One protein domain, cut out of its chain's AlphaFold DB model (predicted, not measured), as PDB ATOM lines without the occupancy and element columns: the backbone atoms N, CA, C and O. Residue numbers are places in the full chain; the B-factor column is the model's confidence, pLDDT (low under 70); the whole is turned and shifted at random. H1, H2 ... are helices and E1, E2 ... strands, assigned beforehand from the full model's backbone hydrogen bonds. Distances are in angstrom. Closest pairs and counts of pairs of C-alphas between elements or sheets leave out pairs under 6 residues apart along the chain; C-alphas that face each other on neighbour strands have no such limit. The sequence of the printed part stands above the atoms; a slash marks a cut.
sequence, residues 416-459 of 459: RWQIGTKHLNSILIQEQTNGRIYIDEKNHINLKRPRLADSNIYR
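This is residues 416 to 459 of the 459 residues of the protein "Ig-like domain-containing protein" of Blattella germanica (UniProt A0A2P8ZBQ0). Little regular structure: a small hairpin, E1 and E2, has the short helix H1 beside E1, so that H1, E1 and E2 stand in a row. The stretches with no named element, residues 416 to 425 and 448 to 459, loop out to the same side of this row. The printed part has 44 residues, 13 in named elements, in the order H1, E1, E2; the class is mixed, the sheet antiparallel. It is compact, radius of gyration of the C-alphas 9.6 A, spanning 25 by 22 by 16 A.

E1 is residues 437 to 439, from C-alpha 437 at (1.573, -1.620, -36.583), and E2 residues 445 to 447. H1, residues 426 to 432, begins at (-4.878, -2.229, -42.114) and is 10.1 A long.

E1 and E2 are antiparallel at 157 degrees; N 446 and O 438 are 2.8 A apart. The closest C-alphas of H1 and E1, Gln 430 and Tyr 438, are 5.0 A apart. H1 and E2 are apart. In H1 every O i to N i+4 pair is within hydrogen-bond range.

The printed part has no cut; both links are tight. Seven residues, among them 441 to 443, are under pLDDT 70.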
ATOM      1  N   ARG A 416      -0.439  -8.058 -50.228       62.53
ATOM      2  CA  ARG A 416      -1.334  -8.532 -49.171       62.53
ATOM      3  C   ARG A 416      -0.508  -9.038 -48.008       62.53
ATOM      4  O   ARG A 416      -0.021 -10.153 -48.068       62.53
ATOM      5  N   TRP A 417      -0.457  -8.256 -46.941       77.44
ATOM      6  CA  TRP A 417       0.178  -8.679 -45.704       77.44
ATOM      7  C   TRP A 417      -0.648  -9.763 -45.005       77.44
ATOM      8  O   TRP A 417      -1.856  -9.605 -44.791       77.44
ATOM      9  N   GLN A 418      -0.008 -10.860 -44.616       79.88
ATOM     10  CA  GLN A 418      -0.609 -11.891 -43.770       79.88
ATOM     11  C   GLN A 418       0.358 -12.390 -42.695       79.88
ATOM     12  O   GLN A 418       1.569 -12.407 -42.894       79.88
ATOM     13  N   ILE A 419      -0.204 -12.826 -41.565       77.94
ATOM     14  CA  ILE A 419       0.502 -13.562 -40.511       77.94
ATOM     15  C   ILE A 419      -0.042 -14.990 -40.515       77.94
ATOM     16  O   ILE A 419      -1.215 -15.218 -40.205       77.94
ATOM     17  N   GLY A 420       0.795 -15.957 -40.897       77.12
ATOM     18  CA  GLY A 420       0.349 -17.334 -41.120       77.12
ATOM     19  C   GLY A 420      -0.710 -17.393 -42.225       77.12
ATOM     20  O   GLY A 420      -0.437 -17.037 -43.366       77.12
ATOM     21  N   THR A 421      -1.928 -17.821 -41.883       71.44
ATOM     22  CA  THR A 421      -3.092 -17.854 -42.792       71.44
ATOM     23  C   THR A 421      -4.024 -16.649 -42.633       71.44
ATOM     24  O   THR A 421      -5.012 -16.524 -43.359       71.44
ATOM     25  N   LYS A 422      -3.749 -15.756 -41.674       70.75
ATOM     26  CA  LYS A 422      -4.620 -14.627 -41.342       70.75
ATOM     27  C   LYS A 422      -4.190 -13.380 -42.103       70.75
ATOM     28  O   LYS A 422      -3.114 -12.832 -41.868       70.75
ATOM     29  N   HIS A 423      -5.071 -12.889 -42.969       74.56
ATOM     30  CA  HIS A 423      -4.863 -11.618 -43.653       74.56
ATOM     31  C   HIS A 423      -4.888 -10.443 -42.675       74.56
ATOM     32  O   HIS A 423      -5.781 -10.329 -41.831       74.56
ATOM     33  N   LEU A 424      -3.919  -9.545 -42.827       72.06
ATOM     34  CA  LEU A 424      -3.853  -8.306 -42.075       72.06
ATOM     35  C   LEU A 424      -4.769  -7.270 -42.723       72.06
ATOM     36  O   LEU A 424      -4.597  -6.870 -43.873       72.06
ATOM     37  N   ASN A 425      -5.759  -6.826 -41.958       75.12
ATOM     38  CA  ASN A 425      -6.570  -5.671 -42.305       75.12
ATOM     39  C   ASN A 425      -5.919  -4.431 -41.686       75.12
ATOM     40  O   ASN A 425      -5.713  -4.394 -40.475       75.12
ATOM     41  N   SER A 426      -5.610  -3.434 -42.518       72.81
ATOM     42  CA  SER A 426      -4.878  -2.229 -42.114       72.81
ATOM     43  C   SER A 426      -5.559  -1.455 -40.983       72.81
ATOM     44  O   SER A 426      -4.869  -0.951 -40.109       72.81
ATOM     45  N   ILE A 427      -6.894  -1.385 -40.980       64.75
ATOM     46  CA  ILE A 427      -7.662  -0.659 -39.958       64.75
ATOM     47  C   ILE A 427      -7.642  -1.457 -38.654       64.75
ATOM     48  O   ILE A 427      -7.238  -0.945 -37.615       64.75
ATOM     49  N   LEU A 428      -7.970  -2.751 -38.732       70.00
ATOM     50  CA  LEU A 428      -8.045  -3.614 -37.552       70.00
ATOM     51  C   LEU A 428      -6.688  -3.773 -36.860       70.00
ATOM     52  O   LEU A 428      -6.627  -3.744 -35.636       70.00
ATOM     53  N   ILE A 429      -5.593  -3.938 -37.613       78.19
ATOM     54  CA  ILE A 429      -4.265  -4.087 -37.002       78.19
ATOM     55  C   ILE A 429      -3.798  -2.782 -36.353       78.19
ATOM     56  O   ILE A 429      -3.177  -2.808 -35.290       78.19
ATOM     57  N   GLN A 430      -4.143  -1.640 -36.948       83.00
ATOM     58  CA  GLN A 430      -3.815  -0.335 -36.397       83.00
ATOM     59  C   GLN A 430      -4.582  -0.078 -35.098       83.00
ATOM     60  O   GLN A 430      -3.978   0.363 -34.126       83.00
ATOM     61  N   GLU A 431      -5.866  -0.425 -35.031       74.00
ATOM     62  CA  GLU A 431      -6.653  -0.347 -33.795       74.00
ATOM     63  C   GLU A 431      -6.128  -1.312 -32.722       74.00
ATOM     64  O   GLU A 431      -5.815  -0.895 -31.608       74.00
ATOM     65  N   GLN A 432      -5.930  -2.589 -33.070       81.38
ATOM     66  CA  GLN A 432      -5.469  -3.629 -32.138       81.38
ATOM     67  C   GLN A 432      -4.093  -3.336 -31.541       81.38
ATOM     68  O   GLN A 432      -3.797  -3.720 -30.410       81.38
ATOM     69  N   THR A 433      -3.233  -2.669 -32.305       84.19
ATOM     70  CA  THR A 433      -1.876  -2.332 -31.872       84.19
ATOM     71  C   THR A 433      -1.744  -0.890 -31.395       84.19
ATOM     72  O   THR A 433      -0.624  -0.452 -31.117       84.19
ATOM     73  N   ASN A 434      -2.862  -0.166 -31.279       85.62
ATOM     74  CA  ASN A 434      -2.928   1.246 -30.911       85.62
ATOM     75  C   ASN A 434      -1.955   2.117 -31.732       85.62
ATOM     76  O   ASN A 434      -1.148   2.880 -31.202       85.62
ATOM     77  N   GLY A 435      -1.956   1.917 -33.051       82.94
ATOM     78  CA  GLY A 435      -1.132   2.649 -34.007       82.94
ATOM     79  C   GLY A 435       0.318   2.180 -34.133       82.94
ATOM     80  O   GLY A 435       1.068   2.780 -34.906       82.94
ATOM     81  N   ARG A 436       0.747   1.138 -33.402       89.12
ATOM     82  CA  ARG A 436       2.120   0.623 -33.530       89.12
ATOM     83  C   ARG A 436       2.361  -0.037 -34.877       89.12
ATOM     84  O   ARG A 436       3.352   0.281 -35.520       89.12
ATOM     85  N   ILE A 437       1.491  -0.954 -35.286       85.44
ATOM     86  CA  ILE A 437       1.573  -1.620 -36.583       85.44
ATOM     87  C   ILE A 437       0.510  -1.007 -37.478       85.44
ATOM     88  O   ILE A 437      -0.673  -1.033 -37.150       85.44
ATOM     89  N   TYR A 438       0.923  -0.462 -38.611       85.88
ATOM     90  CA  TYR A 438       0.002   0.081 -39.598       85.88
ATOM     91  C   TYR A 438       0.533  -0.195 -40.997       85.88
ATOM     92  O   TYR A 438       1.737  -0.299 -41.211       85.88
ATOM     93  N   ILE A 439      -0.379  -0.342 -41.951       80.56
ATOM     94  CA  ILE A 439      -0.022  -0.446 -43.362       80.56
ATOM     95  C   ILE A 439      -0.202   0.948 -43.948       80.56
ATOM     96  O   ILE A 439      -1.282   1.528 -43.814       80.56
ATOM     97  N   ASP A 440       0.858   1.507 -44.520       70.56
ATOM     98  CA  ASP A 440       0.821   2.862 -45.060       70.56
ATOM     99  C   ASP A 440       0.088   2.943 -46.407       70.56
ATOM    100  O   ASP A 440      -0.383   1.954 -46.978       70.56
ATOM    101  N   GLU A 441      -0.006   4.163 -46.933       63.44
ATOM    102  CA  GLU A 441      -0.679   4.456 -48.201       63.44
ATOM    103  C   GLU A 441      -0.012   3.786 -49.416       63.44
ATOM    104  O   GLU A 441      -0.623   3.697 -50.481       63.44
ATOM    105  N   LYS A 442       1.220   3.283 -49.258       56.53
ATOM    106  CA  LYS A 442       2.012   2.596 -50.283       56.53
ATOM    107  C   LYS A 442       1.953   1.069 -50.133       56.53
ATOM    108  O   LYS A 442       2.645   0.374 -50.870       56.53
ATOM    109  N   ASN A 443       1.092   0.548 -49.250       65.81
ATOM    110  CA  ASN A 443       1.006  -0.862 -48.860       65.81
ATOM    111  C   ASN A 443       2.284  -1.405 -48.196       65.81
ATOM    112  O   ASN A 443       2.528  -2.608 -48.258       65.81
ATOM    113  N   HIS A 444       3.086  -0.578 -47.526       72.94
ATOM    114  CA  HIS A 444       4.182  -1.066 -46.687       72.94
ATOM    115  C   HIS A 444       3.696  -1.281 -45.255       72.94
ATOM    116  O   HIS A 444       2.999  -0.432 -44.689       72.94
ATOM    117  N   ILE A 445       4.071  -2.404 -44.641       81.38
ATOM    118  CA  ILE A 445       3.844  -2.602 -43.211       81.38
ATOM    119  C   ILE A 445       4.892  -1.816 -42.422       81.38
ATOM    120  O   ILE A 445       6.095  -1.963 -42.615       81.38
ATOM    121  N   ASN A 446       4.422  -0.960 -41.529       82.38
ATOM    122  CA  ASN A 446       5.244  -0.109 -40.689       82.38
ATOM    123  C   ASN A 446       5.054  -0.527 -39.231       82.38
ATOM    124  O   ASN A 446       3.922  -0.613 -38.753       82.38
ATOM    125  N   LEU A 447       6.159  -0.762 -38.519       88.44
ATOM    126  CA  LEU A 447       6.152  -1.156 -37.111       88.44
ATOM    127  C   LEU A 447       6.846  -0.087 -36.261       88.44
ATOM    128  O   LEU A 447       8.056   0.110 -36.329       88.44
ATOM    129  N   LYS A 448       6.076   0.590 -35.413       82.56
ATOM    130  CA  LYS A 448       6.560   1.516 -34.386       82.56
ATOM    131  C   LYS A 448       6.672   0.767 -33.063       82.56
ATOM    132  O   LYS A 448       5.670   0.276 -32.546       82.56
ATOM    133  N   ARG A 449       7.876   0.732 -32.485       79.56
ATOM    134  CA  ARG A 449       8.176   0.016 -31.226       79.56
ATOM    135  C   ARG A 449       7.797  -1.475 -31.333       79.56
ATOM    136  O   ARG A 449       6.814  -1.900 -30.711       79.56
ATOM    137  N   PRO A 450       8.517  -2.242 -32.173       79.56
ATOM    138  CA  PRO A 450       8.266  -3.667 -32.341       79.56
ATOM    139  C   PRO A 450       8.436  -4.402 -31.006       79.56
ATOM    140  O   PRO A 450       9.333  -4.104 -30.220       79.56
ATOM    141  N   ARG A 451       7.531  -5.339 -30.733       80.75
ATOM    142  CA  ARG A 451       7.528  -6.216 -29.559       80.75
ATOM    143  C   ARG A 451       7.925  -7.622 -29.982       80.75
ATOM    144  O   ARG A 451       7.754  -7.996 -31.137       80.75
ATOM    145  N   LEU A 452       8.340  -8.440 -29.018       74.44
ATOM    146  CA  LEU A 452       8.622  -9.857 -29.262       74.44
ATOM    147  C   LEU A 452       7.415 -10.589 -29.888       74.44
ATOM    148  O   LEU A 452       7.588 -11.442 -30.747       74.44
ATOM    149  N   ALA A 453       6.188 -10.196 -29.525       72.19
ATOM    150  CA  ALA A 453       4.945 -10.732 -30.094       72.19
ATOM    151  C   ALA A 453       4.714 -10.370 -31.578       72.19
ATOM    152  O   ALA A 453       3.891 -11.000 -32.239       72.19
ATOM    153  N   ASP A 454       5.430  -9.375 -32.109       74.00
ATOM    154  CA  ASP A 454       5.330  -8.961 -33.509       74.00
ATOM    155  C   ASP A 454       6.327  -9.714 -34.410       74.00
ATOM    156  O   ASP A 454       6.315  -9.488 -35.617       74.00
ATOM    157  N   SER A 455       7.153 -10.619 -33.853       73.81
ATOM    158  CA  SER A 455       8.191 -11.418 -34.544       73.81
ATOM    159  C   SER A 455       7.656 -12.455 -35.544       73.81
ATOM    160  O   SER A 455       8.384 -13.332 -36.007       73.81
ATOM    161  N   ASN A 456       6.379 -12.355 -35.898       76.75
ATOM    162  CA  ASN A 456       5.757 -13.224 -36.874       76.75
ATOM    163  C   ASN A 456       6.367 -13.032 -38.267       76.75
ATOM    164  O   ASN A 456       6.811 -11.947 -38.637       76.75
ATOM    165  N   ILE A 457       6.323 -14.091 -39.071       68.31
ATOM    166  CA  ILE A 457       6.684 -14.008 -40.483       68.31
ATOM    167  C   ILE A 457       5.523 -13.346 -41.227       68.31
ATOM    168  O   ILE A 457       4.424 -13.904 -41.296       68.31
ATOM    169  N   TYR A 458       5.789 -12.173 -41.794       74.75
ATOM    170  CA  TYR A 458       4.871 -11.460 -42.672       74.75
ATOM    171  C   TYR A 458       5.145 -11.880 -44.118       74.75
ATOM    172  O   TYR A 458       6.296 -11.870 -44.556       74.75
ATOM    173  N   ARG A 459       4.103 -12.287 -44.839       56.69
ATOM    174  CA  ARG A 459       4.166 -12.629 -46.268       56.69
ATOM    175  C   ARG A 459       3.178 -11.809 -47.066       56.69
ATOM    176  O   ARG A 459       2.180 -11.368 -46.444       56.69
TER     177      ARG A 459